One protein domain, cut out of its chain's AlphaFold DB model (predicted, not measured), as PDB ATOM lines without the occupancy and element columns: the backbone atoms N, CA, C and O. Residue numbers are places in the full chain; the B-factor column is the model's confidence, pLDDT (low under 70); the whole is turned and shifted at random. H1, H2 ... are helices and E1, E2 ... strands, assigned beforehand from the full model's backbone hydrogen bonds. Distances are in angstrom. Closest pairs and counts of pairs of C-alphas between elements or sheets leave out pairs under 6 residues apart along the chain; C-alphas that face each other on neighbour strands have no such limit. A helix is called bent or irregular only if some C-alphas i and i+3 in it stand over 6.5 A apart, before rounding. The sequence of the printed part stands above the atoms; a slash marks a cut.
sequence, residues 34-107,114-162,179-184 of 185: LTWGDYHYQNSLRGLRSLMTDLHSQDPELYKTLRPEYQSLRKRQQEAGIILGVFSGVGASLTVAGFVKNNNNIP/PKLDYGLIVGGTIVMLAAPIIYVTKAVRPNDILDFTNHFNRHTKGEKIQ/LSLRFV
ATOM      1  N   LEU A  34     173.652 -28.037  38.887       82.81
ATOM      2  CA  LEU A  34     174.834 -28.077  39.737       82.81
ATOM      3  C   LEU A  34     174.480 -28.928  40.954       82.81
ATOM      4  O   LEU A  34     173.497 -28.634  41.633       82.81
ATOM      5  N   THR A  35     175.243 -29.978  41.224       83.75
ATOM      6  CA  THR A  35     174.985 -30.867  42.365       83.75
ATOM      7  C   THR A  35     176.113 -30.771  43.376       83.75
ATOM      8  O   THR A  35     177.266 -30.979  42.995       83.75
ATOM      9  N   TRP A  36     175.793 -30.486  44.635       85.50
ATOM     10  CA  TRP A  36     176.742 -30.412  45.748       85.50
ATOM     11  C   TRP A  36     176.196 -31.242  46.909       85.50
ATOM     12  O   TRP A  36     175.170 -30.884  47.485       85.50
ATOM     13  N   GLY A  37     176.825 -32.384  47.186       84.56
ATOM     14  CA  GLY A  37     176.240 -33.412  48.046       84.56
ATOM     15  C   GLY A  37     174.870 -33.852  47.546       84.56
ATOM     16  O   GLY A  37     174.710 -34.159  46.362       84.56
ATOM     17  N   ASP A  38     173.883 -33.805  48.436       83.25
ATOM     18  CA  ASP A  38     172.481 -34.123  48.142       83.25
ATOM     19  C   ASP A  38     171.686 -32.925  47.582       83.25
ATOM     20  O   ASP A  38     170.494 -33.037  47.283       83.25
ATOM     21  N   TYR A  39     172.319 -31.755  47.441       84.62
ATOM     22  CA  TYR A  39     171.655 -30.542  46.975       84.62
ATOM     23  C   TYR A  39     171.766 -30.370  45.462       84.62
ATOM     24  O   TYR A  39     172.826 -30.550  44.856       84.62
ATOM     25  N   HIS A  40     170.660 -29.936  44.856       85.62
ATOM     26  CA  HIS A  40     170.556 -29.662  43.426       85.62
ATOM     27  C   HIS A  40     170.210 -28.193  43.182       85.62
ATOM     28  O   HIS A  40     169.161 -27.699  43.599       85.62
ATOM     29  N   TYR A  41     171.066 -27.505  42.434       86.56
ATOM     30  CA  TYR A  41     170.896 -26.104  42.073       86.56
ATOM     31  C   TYR A  41     170.770 -25.947  40.565       86.56
ATOM     32  O   TYR A  41     171.335 -26.701  39.776       86.56
ATOM     33  N   GLN A  42     170.043 -24.921  40.139       85.56
ATOM     34  CA  GLN A  42     169.986 -24.557  38.725       85.56
ATOM     35  C   GLN A  42     171.365 -24.074  38.251       85.56
ATOM     36  O   GLN A  42     172.009 -23.293  38.950       85.56
ATOM     37  N   ASN A  43     171.794 -24.441  37.039       84.69
ATOM     38  CA  ASN A  43     172.946 -23.798  36.396       84.69
ATOM     39  C   ASN A  43     172.564 -22.394  35.888       84.69
ATOM     40  O   ASN A  43     172.388 -22.140  34.698       84.69
ATOM     41  N   SER A  44     172.327 -21.491  36.835       87.88
ATOM     42  CA  SER A  44     171.929 -20.107  36.608       87.88
ATOM     43  C   SER A  44     172.363 -19.245  37.792       87.88
ATOM     44  O   SER A  44     172.611 -19.741  38.892       87.88
ATOM     45  N   LEU A  45     172.365 -17.922  37.620       89.25
ATOM     46  CA  LEU A  45     172.636 -16.987  38.718       89.25
ATOM     47  C   LEU A  45     171.647 -17.144  39.895       89.25
ATOM     48  O   LEU A  45     171.982 -16.844  41.043       89.25
ATOM     49  N   ARG A  46     170.426 -17.626  39.619       87.69
ATOM     50  CA  ARG A  46     169.436 -17.957  40.652       87.69
ATOM     51  C   ARG A  46     169.858 -19.198  41.436       87.69
ATOM     52  O   ARG A  46     169.770 -19.169  42.655       87.69
ATOM     53  N   GLY A  47     170.352 -20.238  40.768       88.19
ATOM     54  CA  GLY A  47     170.886 -21.411  41.460       88.19
ATOM     55  C   GLY A  47     172.147 -21.094  42.262       88.19
ATOM     56  O   GLY A  47     172.233 -21.501  43.414       88.19
ATOM     57  N   LEU A  48     173.047 -20.254  41.733       92.75
ATOM     58  CA  LEU A  48     174.193 -19.748  42.500       92.75
ATOM     59  C   LEU A  48     173.762 -18.974  43.751       92.75
ATOM     60  O   LEU A  48     174.417 -19.061  44.781       92.75
ATOM     61  N   ARG A  49     172.650 -18.227  43.696       93.88
ATOM     62  CA  ARG A  49     172.098 -17.566  44.887       93.88
ATOM     63  C   ARG A  49     171.720 -18.579  45.963       93.88
ATOM     64  O   ARG A  49     172.078 -18.360  47.113       93.88
ATOM     65  N   SER A  50     171.000 -19.637  45.589       92.25
ATOM     66  CA  SER A  50     170.607 -20.704  46.513       92.25
ATOM     67  C   SER A  50     171.831 -21.405  47.101       92.25
ATOM     68  O   SER A  50     171.938 -21.485  48.319       92.25
ATOM     69  N   LEU A  51     172.804 -21.770  46.258       92.75
ATOM     70  CA  LEU A  51     174.083 -22.330  46.703       92.75
ATOM     71  C   LEU A  51     174.766 -21.415  47.726       92.75
ATOM     72  O   LEU A  51     175.147 -21.866  48.795       92.75
ATOM     73  N   MET A  52     174.880 -20.116  47.439       95.12
ATOM     74  CA  MET A  52     175.500 -19.153  48.356       95.12
ATOM     75  C   MET A  52     174.725 -18.988  49.669       95.12
ATOM     76  O   MET A  52     175.331 -18.671  50.692       95.12
ATOM     77  N   THR A  53     173.403 -19.166  49.662       94.38
ATOM     78  CA  THR A  53     172.589 -19.167  50.885       94.38
ATOM     79  C   THR A  53     172.896 -20.387  51.749       94.38
ATOM     80  O   THR A  53     173.137 -20.218  52.942       94.38
ATOM     81  N   ASP A  54     172.973 -21.574  51.156       92.62
ATOM     82  CA  ASP A  54     173.272 -22.804  51.896       92.62
ATOM     83  C   ASP A  54     174.720 -22.800  52.402       92.62
ATOM     84  O   ASP A  54     174.977 -23.068  53.578       92.62
ATOM     85  N   LEU A  55     175.653 -22.361  51.555       93.06
ATOM     86  CA  LEU A  55     177.069 -22.204  51.876       93.06
ATOM     87  C   LEU A  55     177.289 -21.296  53.091       93.06
ATOM     88  O   LEU A  55     178.141 -21.582  53.921       93.06
ATOM     89  N   HIS A  56     176.498 -20.229  53.238       94.75
ATOM     90  CA  HIS A  56     176.597 -19.332  54.391       94.75
ATOM     91  C   HIS A  56     176.379 -20.057  55.728       94.75
ATOM     92  O   HIS A  56     176.986 -19.680  56.729       94.75
ATOM     93  N   SER A  57     175.523 -21.083  55.733       92.56
ATOM     94  CA  SER A  57     175.217 -21.886  56.919       92.56
ATOM     95  C   SER A  57     176.159 -23.077  57.108       92.56
ATOM     96  O   SER A  57     176.509 -23.391  58.243       92.56
ATOM     97  N   GLN A  58     176.582 -23.720  56.016       91.50
ATOM     98  CA  GLN A  58     177.352 -24.967  56.057       91.50
ATOM     99  C   GLN A  58     178.871 -24.738  56.087       91.50
ATOM    100  O   GLN A  58     179.573 -25.410  56.838       91.50
ATOM    101  N   ASP A  59     179.380 -23.784  55.300       93.25
ATOM    102  CA  ASP A  59     180.805 -23.439  55.226       93.25
ATOM    103  C   ASP A  59     180.990 -21.910  55.093       93.25
ATOM    104  O   ASP A  59     181.146 -21.362  53.990       93.25
ATOM    105  N   PRO A  60     180.962 -21.176  56.221       94.38
ATOM    106  CA  PRO A  60     181.026 -19.719  56.213       94.38
ATOM    107  C   PRO A  60     182.372 -19.172  55.716       94.38
ATOM    108  O   PRO A  60     182.422 -18.027  55.258       94.38
ATOM    109  N   GLU A  61     183.456 -19.948  55.785       94.62
ATOM    110  CA  GLU A  61     184.768 -19.541  55.272       94.62
ATOM    111  C   GLU A  61     184.801 -19.626  53.743       94.62
ATOM    112  O   GLU A  61     185.176 -18.656  53.077       94.62
ATOM    113  N   LEU A  62     184.300 -20.722  53.161       92.81
ATOM    114  CA  LEU A  62     184.144 -20.837  51.709       92.81
ATOM    115  C   LEU A  62     183.173 -19.779  51.162       92.81
ATOM    116  O   LEU A  62     183.437 -19.160  50.128       92.81
ATOM    117  N   TYR A  63     182.098 -19.483  51.900       95.56
ATOM    118  CA  TYR A  63     181.184 -18.387  51.574       95.56
ATOM    119  C   TYR A  63     181.890 -17.034  51.492       95.56
ATOM    120  O   TYR A  63     181.679 -16.294  50.527       95.56
ATOM    121  N   LYS A  64     182.741 -16.694  52.469       96.19
ATOM    122  CA  LYS A  64     183.497 -15.430  52.450       96.19
ATOM    123  C   LYS A  64     184.403 -15.337  51.224       96.19
ATOM    124  O   LYS A  64     184.466 -14.267  50.623       96.19
ATOM    125  N   THR A  65     185.037 -16.441  50.836       95.06
ATOM    126  CA  THR A  65     185.931 -16.511  49.669       95.06
ATOM    127  C   THR A  65     185.186 -16.303  48.349       95.06
ATOM    128  O   THR A  65     185.646 -15.544  47.499       95.06
ATOM    129  N   LEU A  66     184.018 -16.926  48.174       94.50
ATOM    130  CA  LEU A  66     183.267 -16.882  46.909       94.50
ATOM    131  C   LEU A  66     182.345 -15.662  46.777       94.50
ATOM    132  O   LEU A  66     181.938 -15.281  45.675       94.50
ATOM    133  N   ARG A  67     182.011 -15.010  47.895       95.69
ATOM    134  CA  ARG A  67     181.094 -13.862  47.931       95.69
ATOM    135  C   ARG A  67     181.484 -12.710  46.995       95.69
ATOM    136  O   ARG A  67     180.569 -12.210  46.332       95.69
ATOM    137  N   PRO A  68     182.749 -12.253  46.911       96.62
ATOM    138  CA  PRO A  68     183.120 -11.148  46.027       96.62
ATOM    139  C   PRO A  68     182.820 -11.445  44.553       96.62
ATOM    140  O   PRO A  68     182.264 -10.603  43.847       96.62
ATOM    141  N   GLU A  69     183.115 -12.663  44.099       94.88
ATOM    142  CA  GLU A  69     182.862 -13.084  42.722       94.88
ATOM    143  C   GLU A  69     181.360 -13.191  42.436       94.88
ATOM    144  O   GLU A  69     180.867 -12.609  41.468       94.88
ATOM    145  N   TYR A  70     180.600 -13.828  43.334       95.69
ATOM    146  CA  TYR A  70     179.142 -13.891  43.221       95.69
ATOM    147  C   TYR A  70     178.504 -12.491  43.152       95.69
ATOM    148  O   TYR A  70     177.603 -12.240  42.345       95.69
ATOM    149  N   GLN A  71     178.983 -11.548  43.971       95.25
ATOM    150  CA  GLN A  71     178.515 -10.160  43.946       95.25
ATOM    151  C   GLN A  71     178.834  -9.467  42.617       95.25
ATOM    152  O   GLN A  71     177.980  -8.740  42.106       95.25
ATOM    153  N   SER A  72     180.010  -9.718  42.039       94.44
ATOM    154  CA  SER A  72     180.387  -9.205  40.717       94.44
ATOM    155  C   SER A  72     179.429  -9.698  39.626       94.44
ATOM    156  O   SER A  72     178.880  -8.890  38.872       94.44
ATOM    157  N   LEU A  73     179.128 -11.001  39.600       92.94
ATOM    158  CA  LEU A  73     178.171 -11.586  38.651       92.94
ATOM    159  C   LEU A  73     176.768 -11.000  38.820       92.94
ATOM    160  O   LEU A  73     176.123 -10.604  37.846       92.94
ATOM    161  N   ARG A  74     176.304 -10.872  40.068       93.31
ATOM    162  CA  ARG A  74     175.003 -10.267  40.365       93.31
ATOM    163  C   ARG A  74     174.929  -8.817  39.901       93.31
ATOM    164  O   ARG A  74     173.922  -8.426  39.311       93.31
ATOM    165  N   LYS A  75     175.985  -8.036  40.140       91.88
ATOM    166  CA  LYS A  75     176.061  -6.637  39.719       91.88
ATOM    167  C   LYS A  75     176.029  -6.520  38.197       91.88
ATOM    168  O   LYS A  75     175.217  -5.759  37.688       91.88
ATOM    169  N   ARG A  76     176.813  -7.328  37.473       89.88
ATOM    170  CA  ARG A  76     176.799  -7.374  35.998       89.88
ATOM    171  C   ARG A  76     175.412  -7.688  35.439       89.88
ATOM    172  O   ARG A  76     174.946  -6.995  34.537       89.88
ATOM    173  N   GLN A  77     174.724  -8.687  35.997       90.19
ATOM    174  CA  GLN A  77     173.368  -9.031  35.560       90.19
ATOM    175  C   GLN A  77     172.369  -7.900  35.836       90.19
ATOM    176  O   GLN A  77     171.498  -7.622  35.011       90.19
ATOM    177  N   GLN A  78     172.493  -7.242  36.990       88.38
ATOM    178  CA  GLN A  78     171.647  -6.109  37.351       88.38
ATOM    179  C   GLN A  78     171.904  -4.899  36.445       88.38
ATOM    180  O   GLN A  78     170.951  -4.299  35.957       88.38
ATOM    181  N   GLU A  79     173.168  -4.568  36.179       85.06
ATOM    182  CA  GLU A  79     173.566  -3.511  35.244       85.06
ATOM    183  C   GLU A  79     173.025  -3.790  33.838       85.06
ATOM    184  O   GLU A  79     172.430  -2.902  33.231       85.06
ATOM    185  N   ALA A  80     173.142  -5.028  33.347       83.00
ATOM    186  CA  ALA A  80     172.571  -5.425  32.063       83.00
ATOM    187  C   ALA A  80     171.046  -5.218  32.031       83.00
ATOM    188  O   ALA A  80     170.522  -4.636  31.082       83.00
ATOM    189  N   GLY A  81     170.335  -5.626  33.088       79.19
ATOM    190  CA  GLY A  81     168.891  -5.410  33.211       79.19
ATOM    191  C   GLY A  81     168.493  -3.929  33.236       79.19
ATOM    192  O   GLY A  81     167.539  -3.544  32.564       79.19
ATOM    193  N   ILE A  82     169.242  -3.089  33.959       82.50
ATOM    194  CA  ILE A  82     169.024  -1.634  33.996       82.50
ATOM    195  C   ILE A  82     169.238  -1.030  32.609       82.50
ATOM    196  O   ILE A  82     168.401  -0.256  32.156       82.50
ATOM    197  N   ILE A  83     170.322  -1.395  31.919       80.25
ATOM    198  CA  ILE A  83     170.606  -0.911  30.563       80.25
ATOM    199  C   ILE A  83     169.458  -1.272  29.624       80.25
ATOM    200  O   ILE A  83     168.956  -0.396  28.924       80.25
ATOM    201  N   LEU A  84     169.011  -2.530  29.646       81.88
ATOM    202  CA  LEU A  84     167.888  -2.974  28.828       81.88
ATOM    203  C   LEU A  84     166.642  -2.127  29.118       81.88
ATOM    204  O   LEU A  84     166.062  -1.554  28.201       81.88
ATOM    205  N   GLY A  85     166.282  -1.974  30.395       76.00
ATOM    206  CA  GLY A  85     165.112  -1.199  30.808       76.00
ATOM    207  C   GLY A  85     165.185   0.278  30.413       76.00
ATOM    208  O   GLY A  85     164.217   0.818  29.880       76.00
ATOM    209  N   VAL A  86     166.331   0.930  30.623       83.44
ATOM    210  CA  VAL A  86     166.528   2.350  30.295       83.44
ATOM    211  C   VAL A  86     166.488   2.571  28.786       83.44
ATOM    212  O   VAL A  86     165.758   3.444  28.325       83.44
ATOM    213  N   PHE A  87     167.223   1.780  28.002       81.19
ATOM    214  CA  PHE A  87     167.263   1.951  26.548       81.19
ATOM    215  C   PHE A  87     165.913   1.623  25.907       81.19
ATOM    216  O   PHE A  87     165.442   2.378  25.056       81.19
ATOM    217  N   SER A  88     165.241   0.556  26.348       80.94
ATOM    218  CA  SER A  88     163.891   0.249  25.874       80.94
ATOM    219  C   SER A  88     162.887   1.335  26.270       80.94
ATOM    220  O   SER A  88     162.099   1.759  25.430       80.94
ATOM    221  N   GLY A  89     162.939   1.839  27.507       79.44
ATOM    222  CA  GLY A  89     162.033   2.885  27.990       79.44
ATOM    223  C   GLY A  89     162.224   4.227  27.279       79.44
ATOM    224  O   GLY A  89     161.256   4.822  26.802       79.44
ATOM    225  N   VAL A  90     163.472   4.689  27.151       85.06
ATOM    226  CA  VAL A  90     163.807   5.930  26.434       85.06
ATOM    227  C   VAL A  90     163.491   5.790  24.947       85.06
ATOM    228  O   VAL A  90     162.841   6.667  24.379       85.06
ATOM    229  N   GLY A  91     163.884   4.678  24.322       81.56
ATOM    230  CA  GLY A  91     163.627   4.421  22.908       81.56
ATOM    231  C   GLY A  91     162.133   4.395  22.576       81.56
ATOM    232  O   GLY A  91     161.692   5.067  21.639       81.56
ATOM    233  N   ALA A  92     161.328   3.712  23.396       81.00
ATOM    234  CA  ALA A  92     159.874   3.708  23.263       81.00
ATOM    235  C   ALA A  92     159.278   5.110  23.459       81.00
ATOM    236  O   ALA A  92     158.462   5.548  22.649       81.00
ATOM    237  N   SER A  93     159.724   5.847  24.481       79.38
ATOM    238  CA  SER A  93     159.223   7.197  24.779       79.38
ATOM    239  C   SER A  93     159.503   8.184  23.643       79.38
ATOM    240  O   SER A  93     158.610   8.929  23.244       79.38
ATOM    241  N   LEU A  94     160.713   8.160  23.074       84.00
ATOM    242  CA  LEU A  94     161.087   8.993  21.925       84.00
ATOM    243  C   LEU A  94     160.277   8.638  20.677       84.00
ATOM    244  O   LEU A  94     159.791   9.527  19.975       84.00
ATOM    245  N   THR A  95     160.071   7.342  20.442       77.62
ATOM    246  CA  THR A  95     159.265   6.848  19.323       77.62
ATOM    247  C   THR A  95     157.815   7.325  19.446       77.62
ATOM    248  O   THR A  95     157.271   7.910  18.510       77.62
ATOM    249  N   VAL A  96     157.204   7.163  20.625       80.06
ATOM    250  CA  VAL A  96     155.842   7.641  20.915       80.06
ATOM    251  C   VAL A  96     155.757   9.165  20.810       80.06
ATOM    252  O   VAL A  96     154.820   9.672  20.196       80.06
ATOM    253  N   ALA A  97     156.735   9.909  21.332       76.00
ATOM    254  CA  ALA A  97     156.770  11.367  21.225       76.00
ATOM    255  C   ALA A  97     156.818  11.839  19.762       76.00
ATOM    256  O   ALA A  97     156.104  12.778  19.401       76.00
ATOM    257  N   GLY A  98     157.583  11.155  18.903       76.31
ATOM    258  CA  GLY A  98     157.607  11.408  17.461       76.31
ATOM    259  C   GLY A  98     156.242  11.211  16.790       76.31
ATOM    260  O   GLY A  98     155.862  11.992  15.915       76.31
ATOM    261  N   PHE A  99     155.453  10.232  17.250       71.25
ATOM    262  CA  PHE A  99     154.077  10.025  16.786       71.25
ATOM    263  C   PHE A  99     153.076  11.044  17.356       71.25
ATOM    264  O   PHE A  99     152.221  11.529  16.617       71.25
ATOM    265  N   VAL A 100     153.163  11.398  18.643       73.62
ATOM    266  CA  VAL A 100     152.220  12.329  19.300       73.62
ATOM    267  C   VAL A 100     152.414  13.764  18.811       73.62
ATOM    268  O   VAL A 100     151.434  14.438  18.491       73.62
ATOM    269  N   LYS A 101     153.665  14.219  18.665       66.44
ATOM    270  CA  LYS A 101     153.994  15.542  18.102       66.44
ATOM    271  C   LYS A 101     153.403  15.731  16.701       66.44
ATOM    272  O   LYS A 101     153.048  16.840  16.321       66.44
ATOM    273  N   ASN A 102     153.239  14.639  15.957       62.16
ATOM    274  CA  ASN A 102     152.622  14.638  14.639       62.16
ATOM    275  C   ASN A 102     151.083  14.757  14.677       62.16
ATOM    276  O   ASN A 102     150.496  15.302  13.748       62.16
ATOM    277  N   ASN A 103     150.427  14.271  15.735       57.94
ATOM    278  CA  ASN A 103     148.963  14.221  15.830       57.94
ATOM    279  C   ASN A 103     148.337  15.534  16.345       57.94
ATOM    280  O   ASN A 103     147.165  15.790  16.086       57.94
ATOM    281  N   ASN A 104     149.119  16.379  17.030       55.94
ATOM    282  CA  ASN A 104     148.687  17.708  17.493       55.94
ATOM    283  C   ASN A 104     148.832  18.812  16.428       55.94
ATOM    284  O   ASN A 104     148.386  19.936  16.645       55.94
ATOM    285  N   ASN A 105     149.414  18.504  15.263       52.12
ATOM    286  CA  ASN A 105     149.393  19.395  14.106       52.12
ATOM    287  C   ASN A 105     148.046  19.244  13.387       52.12
ATOM    288  O   ASN A 105     147.914  18.477  12.433       52.12
ATOM    289  N   ILE A 106     147.033  19.961  13.878       49.88
ATOM    290  CA  ILE A 106     145.735  20.104  13.210       49.88
ATOM    291  C   ILE A 106     146.007  20.624  11.787       49.88
ATOM    292  O   ILE A 106     146.668  21.656  11.646       49.88
ATOM    293  N   PRO A 107     145.542  19.939  10.729       52.00
ATOM    294  CA  PRO A 107     145.746  20.400   9.366       52.00
ATOM    295  C   PRO A 107     144.937  21.682   9.159       52.00
ATOM    296  O   PRO A 107     143.731  21.646   8.930       52.00
ATOM    297  N   PRO A 114     151.097  16.109   7.299       55.28
ATOM    298  CA  PRO A 114     151.708  15.997   8.616       55.28
ATOM    299  C   PRO A 114     153.163  15.533   8.439       55.28
ATOM    300  O   PRO A 114     153.422  14.415   7.984       55.28
ATOM    301  N   LYS A 115     154.127  16.422   8.714       60.22
ATOM    302  CA  LYS A 115     155.553  16.080   8.696       60.22
ATOM    303  C   LYS A 115     155.835  15.247   9.942       60.22
ATOM    304  O   LYS A 115     156.035  15.795  11.022       60.22
ATOM    305  N   LEU A 116     155.834  13.925   9.770       61.56
ATOM    306  CA  LEU A 116     156.362  12.999  10.767       61.56
ATOM    307  C   LEU A 116     157.765  13.456  11.166       61.56
ATOM    308  O   LEU A 116     158.620  13.680  10.305       61.56
ATOM    309  N   ASP A 117     157.998  13.583  12.471       69.38
ATOM    310  CA  ASP A 117     159.332  13.822  13.008       69.38
ATOM    311  C   ASP A 117     160.111  12.503  12.948       69.38
ATOM    312  O   ASP A 117     160.260  11.773  13.932       69.38
ATOM    313  N   TYR A 118     160.537  12.153  11.730       73.31
ATOM    314  CA  TYR A 118     161.279  10.930  11.447       73.31
ATOM    315  C   TYR A 118     162.560  10.846  12.284       73.31
ATOM    316  O   TYR A 118     162.990   9.742  12.591       73.31
ATOM    317  N   GLY A 119     163.128  11.979  12.714       78.44
ATOM    318  CA  GLY A 119     164.294  12.008  13.596       78.44
ATOM    319  C   GLY A 119     164.011  11.376  14.959       78.44
ATOM    320  O   GLY A 119     164.771  10.517  15.402       78.44
ATOM    321  N   LEU A 120     162.890  11.732  15.596       79.31
ATOM    322  CA  LEU A 120     162.497  11.156  16.888       79.31
ATOM    323  C   LEU A 120     162.094   9.681  16.780       79.31
ATOM    324  O   LEU A 120     162.427   8.890  17.659       79.31
ATOM    325  N   ILE A 121     161.425   9.299  15.690       76.31
ATOM    326  CA  ILE A 121     160.993   7.911  15.465       76.31
ATOM    327  C   ILE A 121     162.191   7.008  15.170       76.31
ATOM    328  O   ILE A 121     162.350   5.961  15.799       76.31
ATOM    329  N   VAL A 122     163.059   7.412  14.238       82.62
ATOM    330  CA  VAL A 122     164.264   6.651  13.883       82.62
ATOM    331  C   VAL A 122     165.231   6.625  15.065       82.62
ATOM    332  O   VAL A 122     165.714   5.555  15.423       82.62
ATOM    333  N   GLY A 123     165.452   7.763  15.730       80.81
ATOM    334  CA  GLY A 123     166.298   7.848  16.920       80.81
ATOM    335  C   GLY A 123     165.792   6.970  18.066       80.81
ATOM    336  O   GLY A 123     166.560   6.189  18.622       80.81
ATOM    337  N   GLY A 124     164.492   7.026  18.369       80.00
ATOM    338  CA  GLY A 124     163.873   6.175  19.386       80.00
ATOM    339  C   GLY A 124     163.988   4.684  19.064       80.00
ATOM    340  O   GLY A 124     164.349   3.889  19.933       80.00
ATOM    341  N   THR A 125     163.787   4.307  17.799       78.62
ATOM    342  CA  THR A 125     163.924   2.915  17.344       78.62
ATOM    343  C   THR A 125     165.367   2.423  17.462       78.62
ATOM    344  O   THR A 125     165.598   1.328  17.971       78.62
ATOM    345  N   ILE A 126     166.357   3.228  17.058       85.50
ATOM    346  CA  ILE A 126     167.782   2.874  17.173       85.50
ATOM    347  C   ILE A 126     168.178   2.679  18.640       85.50
ATOM    348  O   ILE A 126     168.817   1.681  18.971       85.50
ATOM    349  N   VAL A 127     167.770   3.590  19.530       85.25
ATOM    350  CA  VAL A 127     168.039   3.469  20.972       85.25
ATOM    351  C   VAL A 127     167.409   2.191  21.531       85.25
ATOM    352  O   VAL A 127     168.065   1.454  22.265       85.25
ATOM    353  N   MET A 128     166.177   1.870  21.132       82.06
ATOM    354  CA  MET A 128     165.505   0.640  21.553       82.06
ATOM    355  C   MET A 128     166.237  -0.622  21.063       82.06
ATOM    356  O   MET A 128     166.383  -1.577  21.824       82.06
ATOM    357  N   LEU A 129     166.731  -0.626  19.821       83.81
ATOM    358  CA  LEU A 129     167.455  -1.760  19.228       83.81
ATOM    359  C   LEU A 129     168.888  -1.919  19.754       83.81
ATOM    360  O   LEU A 129     169.422  -3.027  19.745       83.81
ATOM    361  N   ALA A 130     169.510  -0.852  20.255       81.12
ATOM    362  CA  ALA A 130     170.816  -0.938  20.906       81.12
ATOM    363  C   ALA A 130     170.752  -1.697  22.247       81.12
ATOM    364  O   ALA A 130     171.739  -2.312  22.657       81.12
ATOM    365  N   ALA A 131     169.589  -1.703  22.908       77.75
ATOM    366  CA  ALA A 131     169.375  -2.335  24.210       77.75
ATOM    367  C   ALA A 131     169.768  -3.832  24.255       77.75
ATOM    368  O   ALA A 131     170.606  -4.186  25.090       77.75
ATOM    369  N   PRO A 132     169.253  -4.720  23.374       76.00
ATOM    370  CA  PRO A 132     169.633  -6.134  23.374       76.00
ATOM    371  C   PRO A 132     171.115  -6.356  23.045       76.00
ATOM    372  O   PRO A 132     171.742  -7.243  23.622       76.00
ATOM    373  N   ILE A 133     171.704  -5.532  22.172       83.44
ATOM    374  CA  ILE A 133     173.123  -5.643  21.803       83.44
ATOM    375  C   ILE A 133     173.994  -5.392  23.036       83.44
ATOM    376  O   ILE A 133     174.846  -6.212  23.379       83.44
ATOM    377  N   ILE A 134     173.742  -4.293  23.751       77.75
ATOM    378  CA  ILE A 134     174.506  -3.964  24.956       77.75
ATOM    379  C   ILE A 134     174.226  -4.999  26.058       77.75
ATOM    380  O   ILE A 134     175.163  -5.437  26.730       77.75
ATOM    381  N   TYR A 135     172.980  -5.464  26.194       78.56
ATOM    382  CA  TYR A 135     172.609  -6.508  27.152       78.56
ATOM    383  C   TYR A 135     173.453  -7.778  26.985       78.56
ATOM    384  O   TYR A 135     174.066  -8.228  27.950       78.56
ATOM    385  N   VAL A 136     173.576  -8.317  25.766       77.88
ATOM    386  CA  VAL A 136     174.339  -9.555  25.488       77.88
ATOM    387  C   VAL A 136     175.842  -9.406  25.781       77.88
ATOM    388  O   VAL A 136     176.533 -10.383  26.097       77.88
ATOM    389  N   THR A 137     176.380  -8.184  25.722       79.19
ATOM    390  CA  THR A 137     177.786  -7.927  26.084       79.19
ATOM    391  C   THR A 137     178.032  -7.872  27.593       79.19
ATOM    392  O   THR A 137     179.160  -8.102  28.027       79.19
ATOM    393  N   LYS A 138     177.004  -7.578  28.399       81.44
ATOM    394  CA  LYS A 138     177.134  -7.338  29.848       81.44
ATOM    395  C   LYS A 138     176.521  -8.430  30.719       81.44
ATOM    396  O   LYS A 138     177.017  -8.655  31.825       81.44
ATOM    397  N   ALA A 139     175.477  -9.096  30.230       85.00
ATOM    398  CA  ALA A 139     174.785 -10.163  30.934       85.00
ATOM    399  C   ALA A 139     175.743 -11.300  31.319       85.00
ATOM    400  O   ALA A 139     176.772 -11.532  30.673       85.00
ATOM    401  N   VAL A 140     175.403 -11.993  32.404       86.38
ATOM    402  CA  VAL A 140     176.145 -13.166  32.871       86.38
ATOM    403  C   VAL A 140     175.977 -14.284  31.849       86.38
ATOM    404  O   VAL A 140     174.859 -14.625  31.460       86.38
ATOM    405  N   ARG A 141     177.098 -14.845  31.405       85.31
ATOM    406  CA  ARG A 141     177.142 -15.937  30.435       85.31
ATOM    407  C   ARG A 141     177.218 -17.284  31.156       85.31
ATOM    408  O   ARG A 141     177.691 -17.340  32.287       85.31
ATOM    409  N   PRO A 142     176.847 -18.389  30.490       82.69
ATOM    410  CA  PRO A 142     177.060 -19.730  31.035       82.69
ATOM    411  C   PRO A 142     178.517 -19.986  31.456       82.69
ATOM    412  O   PRO A 142     178.753 -20.585  32.499       82.69
ATOM    413  N   ASN A 143     179.488 -19.454  30.704       82.88
ATOM    414  CA  ASN A 143     180.912 -19.569  31.033       82.88
ATOM    415  C   ASN A 143     181.268 -18.903  32.369       82.88
ATOM    416  O   ASN A 143     182.037 -19.472  33.130       82.88
ATOM    417  N   ASP A 144     180.655 -17.760  32.696       86.44
ATOM    418  CA  ASP A 144     180.882 -17.093  33.983       86.44
ATOM    419  C   ASP A 144     180.412 -17.985  35.161       86.44
ATOM    420  O   ASP A 144     180.991 -17.959  36.245       86.44
ATOM    421  N   ILE A 145     179.364 -18.798  34.958       87.19
ATOM    422  CA  ILE A 145     178.871 -19.749  35.971       87.19
ATOM    423  C   ILE A 145     179.804 -20.961  36.086       87.19
ATOM    424  O   ILE A 145     180.035 -21.459  37.190       87.19
ATOM    425  N   LEU A 146     180.362 -21.428  34.965       86.62
ATOM    426  CA  LEU A 146     181.379 -22.482  34.961       86.62
ATOM    427  C   LEU A 146     182.642 -22.037  35.699       86.62
ATOM    428  O   LEU A 146     183.149 -22.787  36.528       86.62
ATOM    429  N   ASP A 147     183.112 -20.815  35.454       88.06
ATOM    430  CA  ASP A 147     184.288 -20.257  36.122       88.06
ATOM    431  C   ASP A 147     184.067 -20.141  37.633       88.06
ATOM    432  O   ASP A 147     184.900 -20.619  38.408       88.06
ATOM    433  N   PHE A 148     182.897 -19.650  38.055       91.31
ATOM    434  CA  PHE A 148     182.508 -19.631  39.466       91.31
ATOM    435  C   PHE A 148     182.487 -21.043  40.079       91.31
ATOM    436  O   PHE A 148     182.988 -21.272  41.180       91.31
ATOM    437  N   THR A 149     181.937 -22.020  39.355       88.62
ATOM    438  CA  THR A 149     181.871 -23.424  39.800       88.62
ATOM    439  C   THR A 149     183.267 -24.039  39.925       88.62
ATOM    440  O   THR A 149     183.570 -24.743  40.887       88.62
ATOM    441  N   ASN A 150     184.163 -23.731  38.988       86.94
ATOM    442  CA  ASN A 150     185.558 -24.150  39.049       86.94
ATOM    443  C   ASN A 150     186.278 -23.504  40.236       86.94
ATOM    444  O   ASN A 150     187.066 -24.163  40.918       86.94
ATOM    445  N   HIS A 151     186.002 -22.230  40.512       88.50
ATOM    446  CA  HIS A 151     186.563 -21.531  41.658       88.50
ATOM    447  C   HIS A 151     186.090 -22.141  42.988       88.50
ATOM    448  O   HIS A 151     186.923 -22.384  43.867       88.50
ATOM    449  N   PHE A 152     184.803 -22.490  43.085       90.75
ATOM    450  CA  PHE A 152     184.235 -23.264  44.192       90.75
ATOM    451  C   PHE A 152     184.982 -24.590  44.385       90.75
ATOM    452  O   PHE A 152     185.477 -24.876  45.476       90.75
ATOM    453  N   ASN A 153     185.137 -25.382  43.319       88.81
ATOM    454  CA  ASN A 153     185.759 -26.710  43.383       88.81
ATOM    455  C   ASN A 153     187.244 -26.680  43.768       88.81
ATOM    456  O   ASN A 153     187.749 -27.657  44.317       88.81
ATOM    457  N   ARG A 154     187.949 -25.573  43.499       89.19
ATOM    458  CA  ARG A 154     189.348 -25.381  43.918       89.19
ATOM    459  C   ARG A 154     189.495 -25.072  45.405       89.19
ATOM    460  O   ARG A 154     190.515 -25.425  45.989       89.19
ATOM    461  N   HIS A 155     188.511 -24.402  45.998       88.25
ATOM    462  CA  HIS A 155     188.562 -23.968  47.399       88.25
ATOM    463  C   HIS A 155     187.823 -24.909  48.349       88.25
ATOM    464  O   HIS A 155     188.028 -24.851  49.561       88.25
ATOM    465  N   THR A 156     187.004 -25.807  47.808       87.69
ATOM    466  CA  THR A 156     186.305 -26.824  48.588       87.69
ATOM    467  C   THR A 156     187.244 -27.981  48.904       87.69
ATOM    468  O   THR A 156     187.831 -28.582  48.006       87.69
ATOM    469  N   LYS A 157     187.381 -28.316  50.190       81.31
ATOM    470  CA  LYS A 157     188.177 -29.472  50.648       81.31
ATOM    471  C   LYS A 157     187.381 -30.785  50.671       81.31
ATOM    472  O   LYS A 157     187.981 -31.845  50.807       81.31
ATOM    473  N   GLY A 158     186.054 -30.699  50.579       82.12
ATOM    474  CA  GLY A 158     185.122 -31.826  50.613       82.12
ATOM    475  C   GLY A 158     184.476 -32.099  49.256       82.12
ATOM    476  O   GLY A 158     185.152 -32.203  48.232       82.12
ATOM    477  N   GLU A 159     183.151 -32.229  49.251       82.31
ATOM    478  CA  GLU A 159     182.384 -32.548  48.050       82.31
ATOM    479  C   GLU A 159     182.438 -31.425  47.015       82.31
ATOM    480  O   GLU A 159     182.138 -30.267  47.299       82.31
ATOM    481  N   LYS A 160     182.798 -31.791  45.786       86.19
ATOM    482  CA  LYS A 160     182.850 -30.873  44.650       86.19
ATOM    483  C   LYS A 160     181.500 -30.781  43.950       86.19
ATOM    484  O   LYS A 160     180.775 -31.773  43.858       86.19
ATOM    485  N   ILE A 161     181.223 -29.617  43.368       83.19
ATOM    486  CA  ILE A 161     180.093 -29.431  42.466       83.19
ATOM    487  C   ILE A 161     180.321 -30.248  41.199       83.19
ATOM    488  O   ILE A 161     181.348 -30.110  40.528       83.19
ATOM    489  N   GLN A 162     179.331 -31.065  40.854       78.56
ATOM    490  CA  GLN A 162     179.277 -31.781  39.583       78.56
ATOM    491  C   GLN A 162     178.228 -31.141  38.679       78.56
ATOM    492  O   GLN A 162     177.174 -30.689  39.132       78.56
ATOM    493  N   LEU A 179     172.846 -41.763  28.176       38.88
ATOM    494  CA  LEU A 179     174.099 -42.050  28.876       38.88
ATOM    495  C   LEU A 179     174.451 -40.853  29.758       38.88
ATOM    496  O   LEU A 179     174.664 -39.759  29.254       38.88
ATOM    497  N   SER A 180     174.521 -41.030  31.076       35.66
ATOM    498  CA  SER A 180     175.018 -39.986  31.978       35.66
ATOM    499  C   SER A 180     176.546 -39.998  31.989       35.66
ATOM    500  O   SER A 180     177.146 -40.967  32.457       35.66
ATOM    501  N   LEU A 181     177.187 -38.932  31.508       38.78
ATOM    502  CA  LEU A 181     178.634 -38.758  31.646       38.78
ATOM    503  C   LEU A 181     178.927 -37.867  32.854       38.78
ATOM    504  O   LEU A 181     178.472 -36.728  32.939       38.78
ATOM    505  N   ARG A 182     179.679 -38.422  33.807       34.72
ATOM    506  CA  ARG A 182     180.123 -37.749  35.027       34.72
ATOM    507  C   ARG A 182     181.511 -37.164  34.784       34.72
ATOM    508  O   ARG A 182     182.465 -37.921  34.634       34.72
ATOM    509  N   PHE A 183     181.631 -35.839  34.770       38.88
ATOM    510  CA  PHE A 183     182.928 -35.161  34.721       38.88
ATOM    511  C   PHE A 183     183.290 -34.632  36.110       38.88
ATOM    512  O   PHE A 183     182.491 -33.952  36.754       38.88
ATOM    513  N   VAL A 184     184.492 -34.973  36.575       33.19
ATOM    514  CA  VAL A 184     185.069 -34.501  37.838       33.19
ATOM    515  C   VAL A 184     186.241 -33.588  37.478       33.19
ATOM    516  O   VAL A 184     187.166 -34.044  36.808       33.19
TER     517      VAL A 184
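Overview. This is residues 34 to 107, 114 to 162 and 179 to 184 of the 185 residues of the protein "DUF3040 domain-containing protein" of Bacteroidetes bacterium (UniProt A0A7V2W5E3). H2 and H3 run side by side, opposite ways, as a long stalk. At one end H1, H4 and the small hairpin E1 E2 make a head with the first part of H2. Printed are 129 residues with two antiparallel strands, then four helices: mostly helix, extended, radius of gyration of the C-alphas 22.6 A, spans 77 by 36 by 20 A.

Along the chain. E1, residues 34 to 36, begins at C-alpha 34 (174.834, -28.077, 39.737); E2 is 39 to 42. H1, 45 to 58, measures 19.7 A; H2, 60 to 103, 61.7 A; H3, 118 to 138, 30.4 A; H4, 142 to 155, 20.4 A, ending at C-alpha 155 (188.562, -23.968, 47.399). H2 is irregular, with C-alphas 65 and 68 7.1 A apart.

Arrangement. N 34 of E1 and O 41 of E2 are within hydrogen-bond range, 2.8 A. H2, the hub, touches H1 with residues 62 to 74 alone, closest C-alphas His 56 and Tyr 63, 5.5 A. It touches H3 at a shallow tilt of 12 degrees, closest C-alphas Gly 91 and Gly 124, 3.9 A. With residues 62 to 73 alone it touches H4, closest C-alphas Leu 62 and His 155, 6.9 A. Every O i to N i+4 pair is within range in H4, but 9 of 10 in H1, 37 of 40 in H2, 14 of 17 in H3.

Size, cuts and confidence. The farthest C-alphas, Pro 107 and Lys 157, are 77.4 A apart. Cuts leave gaps of 7.4 A from C-alpha 107 to 114 and 15.7 A from 162 to 179. Links printed whole are tight. pLDDT is under 70 at residues 101 to 107, 114 to 117 and 179 to 184.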